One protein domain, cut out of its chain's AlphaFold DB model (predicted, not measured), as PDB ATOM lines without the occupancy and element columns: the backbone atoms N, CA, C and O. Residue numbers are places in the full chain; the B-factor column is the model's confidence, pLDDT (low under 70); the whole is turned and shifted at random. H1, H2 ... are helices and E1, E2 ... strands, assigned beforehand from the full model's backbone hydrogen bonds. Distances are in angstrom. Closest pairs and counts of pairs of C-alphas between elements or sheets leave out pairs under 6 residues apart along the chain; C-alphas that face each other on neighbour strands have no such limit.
ATOM      1  N   ASP A   4      21.071  34.297  -1.833       63.81
ATOM      2  CA  ASP A   4      20.830  35.539  -1.090       63.81
ATOM      3  C   ASP A   4      21.986  35.920  -0.144       63.81
ATOM      4  O   ASP A   4      22.099  37.057   0.302       63.81
ATOM      5  N   VAL A   5      22.888  34.977   0.159       77.25
ATOM      6  CA  VAL A   5      24.088  35.246   0.965       77.25
ATOM      7  C   VAL A   5      25.035  36.227   0.259       77.25
ATOM      8  O   VAL A   5      25.675  37.034   0.932       77.25
ATOM      9  N   LEU A   6      25.134  36.182  -1.077       84.06
ATOM     10  CA  LEU A   6      26.016  37.077  -1.837       84.06
ATOM     11  C   LEU A   6      25.461  38.498  -1.977       84.06
ATOM     12  O   LEU A   6      26.254  39.418  -2.161       84.06
ATOM     13  N   ASP A   7      24.152  38.705  -1.809       82.38
ATOM     14  CA  ASP A   7      23.524  40.034  -1.897       82.38
ATOM     15  C   ASP A   7      24.048  40.998  -0.817       82.38
ATOM     16  O   ASP A   7      24.044  42.217  -0.984       82.38
ATOM     17  N   GLY A   8      24.564  40.446   0.286       83.25
ATOM     18  CA  GLY A   8      25.238  41.194   1.344       83.25
ATOM     19  C   GLY A   8      26.681  41.593   1.027       83.25
ATOM     20  O   GLY A   8      27.347  42.126   1.915       83.25
ATOM     21  N   TYR A   9      27.193  41.335  -0.181       89.25
ATOM     22  CA  TYR A   9      28.573  41.607  -0.580       89.25
ATOM     23  C   TYR A   9      28.653  42.399  -1.891       89.25
ATOM     24  O   TYR A   9      27.827  42.281  -2.788       89.25
ATOM     25  N   ARG A  10      29.709  43.202  -2.014       91.12
ATOM     26  CA  ARG A  10      30.139  43.872  -3.243       91.12
ATOM     27  C   ARG A  10      31.582  43.494  -3.552       91.12
ATOM     28  O   ARG A  10      32.327  43.108  -2.652       91.12
ATOM     29  N   VAL A  11      31.989  43.635  -4.808       92.50
ATOM     30  CA  VAL A  11      33.393  43.454  -5.202       92.50
ATOM     31  C   VAL A  11      34.257  44.476  -4.465       92.50
ATOM     32  O   VAL A  11      33.887  45.646  -4.379       92.50
ATOM     33  N   ALA A  12      35.379  44.024  -3.909       88.25
ATOM     34  CA  ALA A  12      36.304  44.877  -3.179       88.25
ATOM     35  C   ALA A  12      36.893  45.971  -4.090       88.25
ATOM     36  O   ALA A  12      37.192  45.737  -5.266       88.25
ATOM     37  N   ASP A  13      37.080  47.168  -3.538       82.06
ATOM     38  CA  ASP A  13      37.638  48.301  -4.288       82.06
ATOM     39  C   ASP A  13      39.138  48.089  -4.606       82.06
ATOM     40  O   ASP A  13      39.653  48.629  -5.582       82.06
ATOM     41  N   ASP A  14      39.829  47.255  -3.821       86.00
ATOM     42  CA  ASP A  14      41.270  46.988  -3.867       86.00
ATOM     43  C   ASP A  14      41.636  45.595  -4.419       86.00
ATOM     44  O   ASP A  14      42.718  45.073  -4.129       86.00
ATOM     45  N   VAL A  15      40.763  44.977  -5.228       91.38
ATOM     46  CA  VAL A  15      41.118  43.738  -5.944       91.38
ATOM     47  C   VAL A  15      42.342  43.989  -6.822       91.38
ATOM     48  O   VAL A  15      42.346  44.879  -7.672       91.38
ATOM     49  N   LEU A  16      43.376  43.177  -6.619       90.56
ATOM     50  CA  LEU A  16      44.608  43.222  -7.388       90.56
ATOM     51  C   LEU A  16      44.320  42.906  -8.858       90.56
ATOM     52  O   LEU A  16      43.742  41.867  -9.183       90.56
ATOM     53  N   GLU A  17      44.815  43.771  -9.737       89.31
ATOM     54  CA  GLU A  17      44.749  43.612 -11.184       89.31
ATOM     55  C   GLU A  17      46.116  43.830 -11.827       89.31
ATOM     56  O   GLU A  17      46.901  44.676 -11.398       89.31
ATOM     57  N   VAL A  18      46.376  43.087 -12.899       84.19
ATOM     58  CA  VAL A  18      47.501  43.280 -13.815       84.19
ATOM     59  C   VAL A  18      46.899  43.437 -15.205       84.19
ATOM     60  O   VAL A  18      46.172  42.558 -15.664       84.19
ATOM     61  N   GLU A  19      47.146  44.581 -15.848       85.00
ATOM     62  CA  GLU A  19      46.576  44.922 -17.166       85.00
ATOM     63  C   GLU A  19      45.032  44.831 -17.217       85.00
ATOM     64  O   GLU A  19      44.453  44.405 -18.213       85.00
ATOM     65  N   GLY A  20      44.350  45.219 -16.132       86.31
ATOM     66  CA  GLY A  20      42.881  45.196 -16.040       86.31
ATOM     67  C   GLY A  20      42.271  43.806 -15.824       86.31
ATOM     68  O   GLY A  20      41.065  43.628 -15.987       86.31
ATOM     69  N   ARG A  21      43.093  42.801 -15.493       93.62
ATOM     70  CA  ARG A  21      42.670  41.414 -15.247       93.62
ATOM     71  C   ARG A  21      43.139  40.934 -13.883       93.62
ATOM     72  O   ARG A  21      44.232  41.279 -13.445       93.62
ATOM     73  N   VAL A  22      42.352  40.081 -13.236       96.69
ATOM     74  CA  VAL A  22      42.695  39.507 -11.927       96.69
ATOM     75  C   VAL A  22      43.750  38.402 -12.118       96.69
ATOM     76  O   VAL A  22      43.453  37.406 -12.784       96.69
ATOM     77  N   PRO A  23      44.976  38.529 -11.572       96.94
ATOM     78  CA  PRO A  23      46.032  37.534 -11.748       96.94
ATOM     79  C   PRO A  23      45.839  36.355 -10.786       96.94
ATOM     80  O   PRO A  23      45.999  36.494  -9.572       96.94
ATOM     81  N   VAL A  24      45.529  35.172 -11.316       96.69
ATOM     82  CA  VAL A  24      45.328  33.944 -10.528       96.69
ATOM     83  C   VAL A  24      46.321  32.875 -10.966       96.69
ATOM     84  O   VAL A  24      46.453  32.584 -12.154       96.69
ATOM     85  N   HIS A  25      47.015  32.266 -10.009       95.31
ATOM     86  CA  HIS A  25      47.877  31.119 -10.253       95.31
ATOM     87  C   HIS A  25      47.123  29.805 -10.010       95.31
ATOM     88  O   HIS A  25      46.514  29.599  -8.960       95.31
ATOM     89  N   TYR A  26      47.178  28.913 -10.995       92.19
ATOM     90  CA  TYR A  26      46.640  27.555 -10.957       92.19
ATOM     91  C   TYR A  26      47.438  26.675 -11.926       92.19
ATOM     92  O   TYR A  26      48.139  27.181 -12.809       92.19
ATOM     93  N   PHE A  27      47.371  25.350 -11.771       83.25
ATOM     94  CA  PHE A  27      48.112  24.454 -12.655       83.25
ATOM     95  C   PHE A  27      47.532  24.436 -14.073       83.25
ATOM     96  O   PHE A  27      46.330  24.291 -14.279       83.25
ATOM     97  N   THR A  28      48.419  24.508 -15.067       76.88
ATOM     98  CA  THR A  28      48.065  24.490 -16.497       76.88
ATOM     99  C   THR A  28      48.678  23.325 -17.271       76.88
ATOM    100  O   THR A  28      48.477  23.220 -18.478       76.88
ATOM    101  N   TYR A  29      49.395  22.417 -16.596       66.75
ATOM    102  CA  TYR A  29      50.108  21.310 -17.250       66.75
ATOM    103  C   TYR A  29      49.177  20.399 -18.063       66.75
ATOM    104  O   TYR A  29      49.525  19.923 -19.141       66.75
ATOM    105  N   THR A  30      47.976  20.139 -17.551       71.38
ATOM    106  CA  THR A  30      46.920  19.440 -18.286       71.38
ATOM    107  C   THR A  30      45.584  20.019 -17.843       71.38
ATOM    108  O   THR A  30      45.305  19.977 -16.638       71.38
ATOM    109  N   PRO A  31      44.762  20.552 -18.767       69.81
ATOM    110  CA  PRO A  31      43.451  21.077 -18.422       69.81
ATOM    111  C   PRO A  31      42.640  20.033 -17.657       69.81
ATOM    112  O   PRO A  31      42.484  18.896 -18.104       69.81
ATOM    113  N   ASN A  32      42.171  20.403 -16.471       80.62
ATOM    114  CA  ASN A  32      41.271  19.576 -15.690       80.62
ATOM    115  C   ASN A  32      40.330  20.454 -14.867       80.62
ATOM    116  O   ASN A  32      40.678  21.569 -14.475       80.62
ATOM    117  N   PHE A  33      39.142  19.918 -14.608       88.88
ATOM    118  CA  PHE A  33      38.047  20.589 -13.918       88.88
ATOM    119  C   PHE A  33      38.488  21.245 -12.603       88.88
ATOM    120  O   PHE A  33      38.162  22.398 -12.358       88.88
ATOM    121  N   GLY A  34      39.272  20.537 -11.784       84.75
ATOM    122  CA  GLY A  34      39.679  21.015 -10.464       84.75
ATOM    123  C   GLY A  34      40.507  22.300 -10.501       84.75
ATOM    124  O   GLY A  34      40.230  23.221  -9.742       84.75
ATOM    125  N   ASP A  35      41.491  22.374 -11.397       86.81
ATOM    126  CA  ASP A  35      42.360  23.553 -11.508       86.81
ATOM    127  C   ASP A  35      41.623  24.749 -12.136       86.81
ATOM    128  O   ASP A  35      41.829  25.896 -11.737       86.81
ATOM    129  N   LEU A  36      40.699  24.479 -13.066       93.31
ATOM    130  CA  LEU A  36      39.885  25.492 -13.746       93.31
ATOM    131  C   LEU A  36      38.779  26.097 -12.863       93.31
ATOM    132  O   LEU A  36      38.240  27.150 -13.210       93.31
ATOM    133  N   LEU A  37      38.475  25.502 -11.704       95.19
ATOM    134  CA  LEU A  37      37.568  26.109 -10.728       95.19
ATOM    135  C   LEU A  37      38.114  27.437 -10.183       95.19
ATOM    136  O   LEU A  37      37.317  28.330  -9.916       95.19
ATOM    137  N   SER A  38      39.441  27.594 -10.060       95.50
ATOM    138  CA  SER A  38      40.069  28.838  -9.584       95.50
ATOM    139  C   SER A  38      39.719  30.047 -10.462       95.50
ATOM    140  O   SER A  38      39.107  30.987  -9.954       95.50
ATOM    141  N   PRO A  39      40.053  30.071 -11.769       96.12
ATOM    142  CA  PRO A  39      39.690  31.203 -12.615       96.12
ATOM    143  C   PRO A  39      38.173  31.357 -12.774       96.12
ATOM    144  O   PRO A  39      37.683  32.482 -12.832       96.12
ATOM    145  N   TRP A  40      37.415  30.254 -12.792       97.12
ATOM    146  CA  TRP A  40      35.959  30.301 -12.924       97.12
ATOM    147  C   TRP A  40      35.272  30.962 -11.721       97.12
ATOM    148  O   TRP A  40      34.479  31.884 -11.915       97.12
ATOM    149  N   ILE A  41      35.585  30.547 -10.486       97.25
ATOM    150  CA  ILE A  41      34.937  31.101  -9.288       97.25
ATOM    151  C   ILE A  41      35.299  32.579  -9.107       97.25
ATOM    152  O   ILE A  41      34.436  33.388  -8.781       97.25
ATOM    153  N   VAL A  42      36.551  32.956  -9.386       97.62
ATOM    154  CA  VAL A  42      37.001  34.352  -9.288       97.62
ATOM    155  C   VAL A  42      36.267  35.223 -10.302       97.62
ATOM    156  O   VAL A  42      35.749  36.275  -9.925       97.62
ATOM    157  N   ALA A  43      36.146  34.777 -11.556       97.25
ATOM    158  CA  ALA A  43      35.390  35.500 -12.577       97.25
ATOM    159  C   ALA A  43      33.909  35.652 -12.192       97.25
ATOM    160  O   ALA A  43      33.333  36.724 -12.362       97.25
ATOM    161  N   LYS A  44      33.297  34.609 -11.614       96.69
ATOM    162  CA  LYS A  44      31.902  34.646 -11.156       96.69
ATOM    163  C   LYS A  44      31.667  35.595  -9.981       96.69
ATOM    164  O   LYS A  44      30.663  36.296  -9.979       96.69
ATOM    165  N   LEU A  45      32.574  35.624  -9.002       95.19
ATOM    166  CA  LEU A  45      32.447  36.487  -7.821       95.19
ATOM    167  C   LEU A  45      32.749  37.957  -8.131       95.19
ATOM    168  O   LEU A  45      32.139  38.845  -7.546       95.19
ATOM    169  N   THR A  46      33.705  38.220  -9.025       95.06
ATOM    170  CA  THR A  46      34.164  39.589  -9.320       95.06
ATOM    171  C   THR A  46      33.476  40.225 -10.523       95.06
ATOM    172  O   THR A  46      33.483  41.448 -10.646       95.06
ATOM    173  N   GLY A  47      32.946  39.424 -11.451       94.25
ATOM    174  CA  GLY A  47      32.529  39.898 -12.771       94.25
ATOM    175  C   GLY A  47      33.689  40.378 -13.656       94.25
ATOM    176  O   GLY A  47      33.441  41.025 -14.671       94.25
ATOM    177  N   ARG A  48      34.948  40.101 -13.281       94.88
ATOM    178  CA  ARG A  48      36.160  40.564 -13.978       94.88
ATOM    179  C   ARG A  48      36.838  39.430 -14.746       94.88
ATOM    180  O   ARG A  48      36.714  38.255 -14.397       94.88
ATOM    181  N   GLU A  49      37.586  39.790 -15.788       94.88
ATOM    182  CA  GLU A  49      38.429  38.835 -16.510       94.88
ATOM    183  C   GLU A  49      39.596  38.361 -15.633       94.88
ATOM    184  O   GLU A  49      40.229  39.145 -14.922       94.88
ATOM    185  N   VAL A  50      39.906  37.067 -15.713       96.25
ATOM    186  CA  VAL A  50      40.994  36.432 -14.964       96.25
ATOM    187  C   VAL A  50      42.136  36.092 -15.915       96.25
ATOM    188  O   VAL A  50      41.914  35.514 -16.978       96.25
ATOM    189  N   THR A  51      43.366  36.412 -15.519       94.94
ATOM    190  CA  THR A  51      44.583  36.048 -16.251       94.94
ATOM    191  C   THR A  51      45.419  35.052 -15.453       94.94
ATOM    192  O   THR A  51      45.423  35.073 -14.220       94.94
ATOM    193  N   LEU A  52      46.127  34.161 -16.148       95.12
ATOM    194  CA  LEU A  52      47.054  33.234 -15.504       95.12
ATOM    195  C   LEU A  52      48.285  33.999 -15.008       95.12
ATOM    196  O   LEU A  52      48.981  34.633 -15.797       95.12
ATOM    197  N   ALA A  53      48.586  33.887 -13.718       93.12
ATOM    198  CA  ALA A  53      49.788  34.474 -13.142       93.12
ATOM    199  C   ALA A  53      51.018  33.568 -13.329       93.12
ATOM    200  O   ALA A  53      51.016  32.399 -12.925       93.12
ATOM    201  N   ASP A  54      52.099  34.143 -13.863       88.69
ATOM    202  CA  ASP A  54      53.416  33.502 -14.030       88.69
ATOM    203  C   ASP A  54      54.274  33.505 -12.747       88.69
ATOM    204  O   ASP A  54      55.411  33.037 -12.751       88.69
ATOM    205  N   ARG A  55      53.704  34.013 -11.643       90.94
ATOM    206  CA  ARG A  55      54.297  34.142 -10.299       90.94
ATOM    207  C   ARG A  55      55.432  35.168 -10.176       90.94
ATOM    208  O   ARG A  55      56.000  35.288  -9.090       90.94
ATOM    209  N   SER A  56      55.736  35.933 -11.227       87.06
ATOM    210  CA  SER A  56      56.716  37.031 -11.182       87.06
ATOM    211  C   SER A  56      56.178  38.287 -10.482       87.06
ATOM    212  O   SER A  56      56.943  39.080  -9.936       87.06
ATOM    213  N   GLN A  57      54.853  38.439 -10.460       87.44
ATOM    214  CA  GLN A  57      54.120  39.547  -9.850       87.44
ATOM    215  C   GLN A  57      53.189  39.044  -8.731       87.44
ATOM    216  O   GLN A  57      52.950  37.832  -8.630       87.44
ATOM    217  N   PRO A  58      52.669  39.938  -7.861       92.31
ATOM    218  CA  PRO A  58      51.614  39.579  -6.915       92.31
ATOM    219  C   PRO A  58      50.449  38.881  -7.624       92.31
ATOM    220  O   PRO A  58      50.092  39.240  -8.746       92.31
ATOM    221  N   HIS A  59      49.878  37.861  -6.991       95.50
ATOM    222  CA  HIS A  59      48.800  37.064  -7.575       95.50
ATOM    223  C   HIS A  59      48.012  36.306  -6.510       95.50
ATOM    224  O   HIS A  59      48.466  36.138  -5.374       95.50
ATOM    225  N   TYR A  60      46.842  35.809  -6.893       97.81
ATOM    226  CA  TYR A  60      45.990  34.995  -6.038       97.81
ATOM    227  C   TYR A  60      46.216  33.500  -6.250       97.81
ATOM    228  O   TYR A  60      46.391  33.045  -7.379       97.81
ATOM    229  N   THR A  61      46.109  32.733  -5.168       97.00
ATOM    230  CA  THR A  61      46.068  31.267  -5.187       97.00
ATOM    231  C   THR A  61      44.805  30.816  -4.458       97.00
ATOM    232  O   THR A  61      44.670  31.055  -3.256       97.00
ATOM    233  N   VAL A  62      43.864  30.201  -5.179       96.75
ATOM    234  CA  VAL A  62      42.462  30.091  -4.724       96.75
ATOM    235  C   VAL A  62      42.061  28.647  -4.410       96.75
ATOM    236  O   VAL A  62      41.868  28.297  -3.254       96.75
ATOM    237  N   ILE A  63      42.003  27.762  -5.405       95.44
ATOM    238  CA  ILE A  63      41.588  26.360  -5.224       95.44
ATOM    239  C   ILE A  63      42.763  25.420  -5.505       95.44
ATOM    240  O   ILE A  63      43.593  25.687  -6.375       95.44
ATOM    241  N   GLY A  64      42.834  24.308  -4.767       90.19
ATOM    242  CA  GLY A  64      43.801  23.232  -4.995       90.19
ATOM    243  C   GLY A  64      44.708  22.912  -3.804       90.19
ATOM    244  O   GLY A  64      44.551  23.424  -2.702       90.19
ATOM    245  N   SER A  65      45.662  22.006  -4.023       90.56
ATOM    246  CA  SER A  65      46.747  21.688  -3.077       90.56
ATOM    247  C   SER A  65      48.053  22.319  -3.564       90.56
ATOM    248  O   SER A  65      48.995  21.599  -3.865       90.56
ATOM    249  N   ILE A  66      48.073  23.638  -3.754       91.75
ATOM    250  CA  ILE A  66      49.158  24.324  -4.482       91.75
ATOM    251  C   ILE A  66      49.805  25.445  -3.683       91.75
ATOM    252  O   ILE A  66      50.432  26.339  -4.244       91.75
ATOM    253  N   LEU A  67      49.676  25.410  -2.357       92.44
ATOM    254  CA  LEU A  67      50.350  26.380  -1.496       92.44
ATOM    255  C   LEU A  67      51.873  26.394  -1.696       92.44
ATOM    256  O   LEU A  67      52.489  27.438  -1.514       92.44
ATOM    257  N   ASN A  68      52.473  25.277  -2.120       90.56
ATOM    258  CA  ASN A  68      53.894  25.195  -2.464       90.56
ATOM    259  C   ASN A  68      54.282  26.016  -3.712       90.56
ATOM    260  O   ASN A  68      55.459  26.265  -3.953       90.56
ATOM    261  N   GLU A  69      53.306  26.439  -4.518       91.06
ATOM    262  CA  GLU A  69      53.532  27.317  -5.667       91.06
ATOM    263  C   GLU A  69      53.450  28.808  -5.291       91.06
ATOM    264  O   GLU A  69      53.846  29.666  -6.086       91.06
ATOM    265  N   CYS A  70      53.001  29.137  -4.073       92.81
ATOM    266  CA  CYS A  70      52.951  30.513  -3.584       92.81
ATOM    267  C   CYS A  70      54.355  31.117  -3.409       92.81
ATOM    268  O   CYS A  70      55.274  30.492  -2.876       92.81
ATOM    269  N   THR A  71      54.495  32.378  -3.801       92.75
ATOM    270  CA  THR A  71      55.681  33.217  -3.607       92.75
ATOM    271  C   THR A  71      55.463  34.205  -2.457       92.75
ATOM    272  O   THR A  71      54.395  34.256  -1.845       92.75
ATOM    273  N   ASP A  72      56.474  35.027  -2.167       90.25
ATOM    274  CA  ASP A  72      56.410  36.075  -1.135       90.25
ATOM    275  C   ASP A  72      55.306  37.119  -1.380       90.25
ATOM    276  O   ASP A  72      54.934  37.836  -0.457       90.25
ATOM    277  N   THR A  73      54.781  37.211  -2.603       90.62
ATOM    278  CA  THR A  73      53.744  38.173  -3.003       90.62
ATOM    279  C   THR A  73      52.386  37.521  -3.273       90.62
ATOM    280  O   THR A  73      51.451  38.206  -3.688       90.62
ATOM    281  N   SER A  74      52.254  36.211  -3.043       94.25
ATOM    282  CA  SER A  74      50.991  35.498  -3.235       94.25
ATOM    283  C   SER A  74      49.976  35.821  -2.142       94.25
ATOM    284  O   SER A  74      50.320  35.967  -0.966       94.25
ATOM    285  N   ILE A  75      48.701  35.848  -2.531       96.19
ATOM    286  CA  ILE A  75      47.548  35.938  -1.633       96.19
ATOM    287  C   ILE A  75      46.767  34.623  -1.735       96.19
ATOM    288  O   ILE A  75      46.125  34.348  -2.748       96.19
ATOM    289  N   ALA A  76      46.829  33.803  -0.690       96.50
ATOM    290  CA  ALA A  76      46.175  32.503  -0.626       96.50
ATOM    291  C   ALA A  76      44.796  32.592   0.052       96.50
ATOM    292  O   ALA A  76      44.691  33.091   1.175       96.50
ATOM    293  N   TRP A  77      43.762  32.066  -0.610       97.31
ATOM    294  CA  TRP A  77      42.386  32.026  -0.104       97.31
ATOM    295  C   TRP A  77      41.710  30.697  -0.452       97.31
ATOM    296  O   TRP A  77      41.336  30.474  -1.595       97.31
ATOM    297  N   GLY A  78      41.565  29.810   0.535       94.44
ATOM    298  CA  GLY A  78      40.834  28.538   0.417       94.44
ATOM    299  C   GLY A  78      41.654  27.354  -0.112       94.44
ATOM    300  O   GLY A  78      41.234  26.205   0.000       94.44
ATOM    301  N   THR A  79      42.867  27.601  -0.606       95.25
ATOM    302  CA  THR A  79      43.801  26.565  -1.072       95.25
ATOM    303  C   THR A  79      44.438  25.793   0.095       95.25
ATOM    304  O   THR A  79      44.432  26.230   1.251       95.25
ATOM    305  N   GLY A  80      44.979  24.610  -0.188       94.12
ATOM    306  CA  GLY A  80      45.561  23.696   0.792       94.12
ATOM    307  C   GLY A  80      46.957  23.186   0.431       94.12
ATOM    308  O   GLY A  80      47.548  23.554  -0.583       94.12
ATOM    309  N   THR A  81      47.485  22.294   1.270       91.75
ATOM    310  CA  THR A  81      48.739  21.559   1.010       91.75
ATOM    311  C   THR A  81      48.471  20.115   0.553       91.75
ATOM    312  O   THR A  81      47.337  19.619   0.598       91.75
ATOM    313  N   TYR A  82      49.502  19.428   0.070       87.38
ATOM    314  CA  TYR A  82      49.573  17.982  -0.140       87.38
ATOM    315  C   TYR A  82      49.944  17.212   1.133       87.38
ATOM    316  O   TYR A  82      49.814  15.993   1.158       87.38
ATOM    317  N   GLY A  83      50.421  17.892   2.174       85.94
ATOM    318  CA  GLY A  83      50.836  17.270   3.431       85.94
ATOM    319  C   GLY A  83      52.288  16.789   3.429       85.94
ATOM    320  O   GLY A  83      52.859  16.625   4.506       85.94
ATOM    321  N   SER A  84      52.946  16.707   2.271       86.38
ATOM    322  CA  SER A  84      54.343  16.264   2.114       86.38
ATOM    323  C   SER A  84      55.383  17.388   2.015       86.38
ATOM    324  O   SER A  84      56.572  17.112   2.105       86.38
ATOM    325  N   GLU A  85      54.961  18.638   1.829       85.94
ATOM    326  CA  GLU A  85      55.835  19.816   1.727       85.94
ATOM    327  C   GLU A  85      56.734  19.969   2.956       85.94
ATOM    328  O   GLU A  85      56.257  19.857   4.091       85.94
ATOM    329  N   GLY A  86      58.005  20.281   2.724       81.00
ATOM    330  CA  GLY A  86      58.962  20.717   3.729       81.00
ATOM    331  C   GLY A  86      59.141  22.236   3.737       81.00
ATOM    332  O   GLY A  86      58.637  22.953   2.881       81.00
ATOM    333  N   VAL A  87      59.916  22.735   4.703       77.44
ATOM    334  CA  VAL A  87      60.119  24.174   4.973       77.44
ATOM    335  C   VAL A  87      60.557  24.991   3.752       77.44
ATOM    336  O   VAL A  87      60.225  26.167   3.658       77.44
ATOM    337  N   ARG A  88      61.315  24.385   2.832       80.56
ATOM    338  CA  ARG A  88      61.842  25.050   1.628       80.56
ATOM    339  C   ARG A  88      60.831  25.139   0.488       80.56
ATOM    340  O   ARG A  88      61.058  25.909  -0.436       80.56
ATOM    341  N   ASP A  89      59.747  24.376   0.566       83.81
ATOM    342  CA  ASP A  89      58.743  24.289  -0.494       83.81
ATOM    343  C   ASP A  89      57.667  25.374  -0.360       83.81
ATOM    344  O   ASP A  89      56.781  25.453  -1.199       83.81
ATOM    345  N   LEU A  90      57.700  26.190   0.701       86.44
ATOM    346  CA  LEU A  90      56.674  27.186   1.007       86.44
ATOM    347  C   LEU A  90      57.302  28.555   1.286       86.44
ATOM    348  O   LEU A  90      58.233  28.673   2.085       86.44
ATOM    349  N   SER A  91      56.753  29.608   0.672       85.50
ATOM    350  CA  SER A  91      57.101  30.984   1.041       85.50
ATOM    351  C   SER A  91      56.631  31.298   2.462       85.50
ATOM    352  O   SER A  91      55.521  30.956   2.865       85.50
ATOM    353  N   ARG A  92      57.466  32.015   3.222       83.06
ATOM    354  CA  ARG A  92      57.109  32.482   4.569       83.06
ATOM    355  C   ARG A  92      56.470  33.866   4.613       83.06
ATOM    356  O   ARG A  92      56.061  34.301   5.683       83.06
ATOM    357  N   LYS A  93      56.426  34.565   3.478       84.38
ATOM    358  CA  LYS A  93      55.899  35.935   3.391       84.38
ATOM    359  C   LYS A  93      54.567  36.025   2.655       84.38
ATOM    360  O   LYS A  93      53.976  37.099   2.644       84.38
ATOM    361  N   MET A  94      54.097  34.922   2.068       90.62
ATOM    362  CA  MET A  94      52.780  34.876   1.436       90.62
ATOM    363  C   MET A  94      51.688  35.331   2.415       90.62
ATOM    364  O   MET A  94      51.728  35.018   3.608       90.62
ATOM    365  N   ARG A  95      50.679  36.035   1.904       92.38
ATOM    366  CA  ARG A  95      49.517  36.443   2.694       92.38
ATOM    367  C   ARG A  95      48.466  35.344   2.635       92.38
ATOM    368  O   ARG A  95      48.021  34.987   1.551       92.38
ATOM    369  N   ILE A  96      48.034  34.836   3.785       94.06
ATOM    370  CA  ILE A  96      47.023  33.774   3.866       94.06
ATOM    371  C   ILE A  96      45.759  34.349   4.499       94.06
ATOM    372  O   ILE A  96      45.792  34.757   5.658       94.06
ATOM    373  N   THR A  97      44.654  34.389   3.754       94.12
ATOM    374  CA  THR A  97      43.360  34.877   4.266       94.12
ATOM    375  C   THR A  97      42.443  33.733   4.692       94.12
ATOM    376  O   THR A  97      41.710  33.866   5.667       94.12
ATOM    377  N   ALA A  98      42.537  32.579   4.032       96.44
ATOM    378  CA  ALA A  98      41.882  31.333   4.425       96.44
ATOM    379  C   ALA A  98      42.645  30.133   3.854       96.44
ATOM    380  O   ALA A  98      43.340  30.261   2.844       96.44
ATOM    381  N   VAL A  99      42.475  28.956   4.454       97.38
ATOM    382  CA  VAL A  99      43.017  27.689   3.931       97.38
ATOM    383  C   VAL A  99      41.919  26.641   3.793       97.38
ATOM    384  O   VAL A  99      40.880  26.742   4.438       97.38
ATOM    385  N   ARG A 100      42.154  25.591   3.001       97.06
ATOM    386  CA  ARG A 100      41.151  24.539   2.761       97.06
ATOM    387  C   ARG A 100      40.601  23.907   4.041       97.06
ATOM    388  O   ARG A 100      39.401  23.638   4.132       97.06
ATOM    389  N   GLY A 101      41.470  23.654   5.018       96.31
ATOM    390  CA  GLY A 101      41.091  22.960   6.239       96.31
ATOM    391  C   GLY A 101      42.104  23.032   7.382       96.31
ATOM    392  O   GLY A 101      43.193  23.614   7.255       96.31
ATOM    393  N   PRO A 102      41.731  22.464   8.543       95.06
ATOM    394  CA  PRO A 102      42.503  22.574   9.771       95.06
ATOM    395  C   PRO A 102      43.830  21.811   9.730       95.06
ATOM    396  O   PRO A 102      44.759  22.234  10.412       95.06
ATOM    397  N   LEU A 103      43.973  20.743   8.932       93.81
ATOM    398  CA  LEU A 103      45.254  20.033   8.832       93.81
ATOM    399  C   LEU A 103      46.288  20.904   8.125       93.81
ATOM    400  O   LEU A 103      47.423  20.999   8.601       93.81
ATOM    401  N   THR A 104      45.890  21.574   7.036       93.44
ATOM    402  CA  THR A 104      46.741  22.546   6.344       93.44
ATOM    403  C   THR A 104      47.145  23.657   7.308       93.44
ATOM    404  O   THR A 104      48.335  23.938   7.442       93.44
ATOM    405  N   ARG A 105      46.191  24.245   8.047       94.19
ATOM    406  CA  ARG A 105      46.513  25.273   9.048       94.19
ATOM    407  C   ARG A 105      47.498  24.760  10.093       94.19
ATOM    408  O   ARG A 105      48.515  25.399  10.322       94.19
ATOM    409  N   SER A 106      47.218  23.617  10.717       90.00
ATOM    410  CA  SER A 106      48.088  23.041  11.746       90.00
ATOM    411  C   SER A 106      49.498  22.784  11.226       90.00
ATOM    412  O   SER A 106      50.458  23.036  11.949       90.00
ATOM    413  N   LYS A 107      49.636  22.331   9.975       87.75
ATOM    414  CA  LYS A 107      50.940  22.146   9.340       87.75
ATOM    415  C   LYS A 107      51.680  23.477   9.195       87.75
ATOM    416  O   LYS A 107      52.816  23.574   9.645       87.75
ATOM    417  N   LEU A 108      51.045  24.492   8.608       85.62
ATOM    418  CA  LEU A 108      51.659  25.800   8.346       85.62
ATOM    419  C   LEU A 108      51.948  26.599   9.629       85.62
ATOM    420  O   LEU A 108      52.956  27.296   9.711       85.62
ATOM    421  N   SER A 109      51.099  26.491  10.647       84.25
ATOM    422  CA  SER A 109      51.269  27.216  11.913       84.25
ATOM    423  C   SER A 109      52.195  26.521  12.908       84.25
ATOM    424  O   SER A 109      52.559  27.126  13.906       84.25
ATOM    425  N   ALA A 110      52.589  25.264  12.684       76.00
ATOM    426  CA  ALA A 110      53.505  24.584  13.593       76.00
ATOM    427  C   ALA A 110      54.874  25.290  13.628       76.00
ATOM    428  O   ALA A 110      55.533  25.406  12.593       76.00
ATOM    429  N   ASP A 111      55.334  25.691  14.819       57.12
ATOM    430  CA  ASP A 111      56.618  26.399  15.009       57.12
ATOM    431  C   ASP A 111      57.834  25.573  14.577       57.12
ATOM    432  O   ASP A 111      58.800  26.106  14.042       57.12
ATOM    433  N   HIS A 112      57.786  24.251  14.781       51.38
ATOM    434  CA  HIS A 112      58.825  23.324  14.310       51.38
ATOM    435  C   HIS A 112      58.689  22.985  12.811       51.38
ATOM    436  O   HIS A 112      59.507  22.241  12.275       51.38
ATOM    437  N   GLY A 113      57.646  23.504  12.151       56.59
ATOM    438  CA  GLY A 113      57.395  23.405  10.716       56.59
ATOM    439  C   GLY A 113      57.669  24.740  10.022       56.59
ATOM    440  O   GLY A 113      58.798  25.013   9.618       56.59
ATOM    441  N   PHE A 114      56.639  25.577   9.871       67.81
ATOM    442  CA  PHE A 114      56.696  26.790   9.044       67.81
ATOM    443  C   PHE A 114      56.492  28.096   9.822       67.81
ATOM    444  O   PHE A 114      56.958  29.132   9.345       67.81
ATOM    445  N   GLY A 115      55.858  28.054  11.003       74.69
ATOM    446  CA  GLY A 115      55.640  29.227  11.863       74.69
ATOM    447  C   GLY A 115      54.827  30.351  11.207       74.69
ATOM    448  O   GLY A 115      55.069  31.522  11.488       74.69
ATOM    449  N   LEU A 116      53.912  30.018  10.290       78.56
ATOM    450  CA  LEU A 116      53.119  31.009   9.561       78.56
ATOM    451  C   LEU A 116      51.867  31.406  10.339       78.56
ATOM    452  O   LEU A 116      51.130  30.559  10.857       78.56
ATOM    453  N   ALA A 117      51.591  32.710  10.345       78.69
ATOM    454  CA  ALA A 117      50.328  33.259  10.809       78.69
ATOM    455  C   ALA A 117      49.218  32.858   9.825       78.69
ATOM    456  O   ALA A 117      49.103  33.413   8.735       78.69
ATOM    457  N   VAL A 118      48.424  31.857  10.205       86.31
ATOM    458  CA  VAL A 118      47.344  31.315   9.374       86.31
ATOM    459  C   VAL A 118      46.024  31.482  10.131       86.31
ATOM    460  O   VAL A 118      45.873  30.920  11.230       86.31
ATOM    461  N   PRO A 119      45.059  32.244   9.587       82.06
ATOM    462  CA  PRO A 119      43.783  32.475  10.249       82.06
ATOM    463  C   PRO A 119      42.998  31.170  10.413       82.06
ATOM    464  O   PRO A 119      43.143  30.222   9.643       82.06
ATOM    465  N   GLU A 120      42.147  31.112  11.436       89.12
ATOM    466  CA  GLU A 120      41.229  29.991  11.681       89.12
ATOM    467  C   GLU A 120      39.986  30.097  10.779       89.12
ATOM    468  O   GLU A 120      38.854  30.074  11.251       89.12
ATOM    469  N   VAL A 121      40.214  30.282   9.476       93.19
ATOM    470  CA  VAL A 121      39.180  30.375   8.444       93.19
ATOM    471  C   VAL A 121      39.390  29.236   7.461       93.19
ATOM    472  O   VAL A 121      40.472  29.103   6.878       93.19
ATOM    473  N   TYR A 122      38.356  28.408   7.307       96.50
ATOM    474  CA  TYR A 122      38.434  27.151   6.577       96.50
ATOM    475  C   TYR A 122      37.423  27.061   5.444       96.50
ATOM    476  O   TYR A 122      36.279  27.499   5.564       96.50
ATOM    477  N   GLY A 123      37.839  26.392   4.380       96.31
ATOM    478  CA  GLY A 123      36.970  25.973   3.295       96.31
ATOM    479  C   GLY A 123      37.681  26.085   1.962       96.31
ATOM    480  O   GLY A 123      38.375  27.060   1.696       96.31
ATOM    481  N   ASP A 124      37.504  25.070   1.124       97.44
ATOM    482  CA  ASP A 124      37.862  25.175  -0.285       97.44
ATOM    483  C   ASP A 124      36.901  26.156  -0.968       97.44
ATOM    484  O   ASP A 124      35.688  26.045  -0.776       97.44
ATOM    485  N   ALA A 125      37.399  27.096  -1.775       96.56
ATOM    486  CA  ALA A 125      36.531  28.072  -2.438       96.56
ATOM    487  C   ALA A 125      35.530  27.426  -3.418       96.56
ATOM    488  O   ALA A 125      34.492  28.022  -3.706       96.56
ATOM    489  N   ALA A 126      35.757  26.179  -3.860       96.94
ATOM    490  CA  ALA A 126      34.776  25.416  -4.632       96.94
ATOM    491  C   ALA A 126      33.472  25.131  -3.855       96.94
ATOM    492  O   ALA A 126      32.439  24.889  -4.481       96.94
ATOM    493  N   LEU A 127      33.475  25.211  -2.515       97.56
ATOM    494  CA  LEU A 127      32.258  25.120  -1.695       97.56
ATOM    495  C   LEU A 127      31.256  26.243  -1.989       97.56
ATOM    496  O   LEU A 127      30.063  26.071  -1.752       97.56
ATOM    497  N   LEU A 128      31.724  27.375  -2.525       96.75
ATOM    498  CA  LEU A 128      30.893  28.528  -2.870       96.75
ATOM    499  C   LEU A 128      30.255  28.407  -4.264       96.75
ATOM    500  O   LEU A 128      29.464  29.267  -4.643       96.75
TER     501      LEU A 128
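AT A GLANCE: This is residues 4 to 128 of the 743 residues of the protein "LicD family protein" of Nocardioides albertanoniae (UniProt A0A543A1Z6). A strongly twisted sheet of five short parallel strands, a fan of E3, E2, E4, E5 and E6, has the long helix H2 packed over its E2 and E3 end. Long loops lie about its other end, with H3 past E6, while H1 and E1 lie off at the far end from H3 and the short H4 packs on H2. The printed part has 125 residues, with four named helices and six named strands in the order H1 E1 E2 H2 E3 E4 E5 E6 H3 H4; the class is mixed, helices and strands, though under half of the residues are in named elements. The whole is compact, with a radius of gyration of the C-alphas of 14.2 A and spans of 41 by 32 by 28 A.

IN THESE COORDINATES: In sheet order, E3 is residues 50 to 52, 6.9 A long; E2 is residues 22 to 25, 10.0 A; E4 is residues 59 to 61, 6.8 A; E5 is residues 74 to 77, 9.8 A; and E6 is residues 95 to 98, 9.3 A. H2, residues 33 to 46, measures 19.9 A, from C-alpha 33 at (38.047, 20.589, -13.918). H3, residues 102 to 109, measures 10.1 A. H1, residues 4 to 8, begins with C-alpha 4 at (20.830, 35.539, -1.090) and measures 7.6 A, E1, residues 9 to 11, 6.9 A. H4, residues 125 to 128, measures 5.7 A and ends with C-alpha 128 at (30.893, 28.528, -2.870).

HOW THE PARTS SIT: E3 and E6 are the edge strands. N 24 and O 51 of E2 and E3 are 2.9 A apart, N 25 and O 60 of E2 and E4 2.8 A, N 61 and O 75 of E4 and E5 2.9 A, and N 76 and O 95 of E5 and E6 2.8 A, each within hydrogen-bond range. E2 and E4 stand at 51 degrees, E5 and E6 at 8 degrees. H2 is on the sheet, making two layers, at a height over the sheet of 9.5 A; it lies over E2 and runs along the strands, at 20 degrees to E2 on the local plane. The closest C-alphas of H2 and E3 are those of Pro 39 and Val 50, 5.9 A apart. E2, H2 and E3 form a strand-helix-strand unit, two parallel neighbour strands joined through a helix, with a right-handed crossover. H2, with residues 37 to 41 alone, and H4 only just touch, with 3 pairs of C-alphas within 8 A, the closest Leu 37 and Ala 126 at 6.7 A. H1 and H3 are not on the sheet, and E1 pairs with no named strand. Every O i to N i+4 pair is within range in H3, 8 of 10 in H2 and 0 of 1 in H1, which has 1 of 2 O i to N i+3 pairs within range; H4 is too short for an O i to N i+4 pair.

THE WHOLE: The C-alphas farthest apart, of Asp 4 and His 112, are 42.8 A apart. The printed part has no cut. The links E4 to E5, E5 to E6 and H3 to H4 are long. The mean pLDDT of the printed part is 88.9, with residues 4, 29, 31 and 111 to 114 under 70.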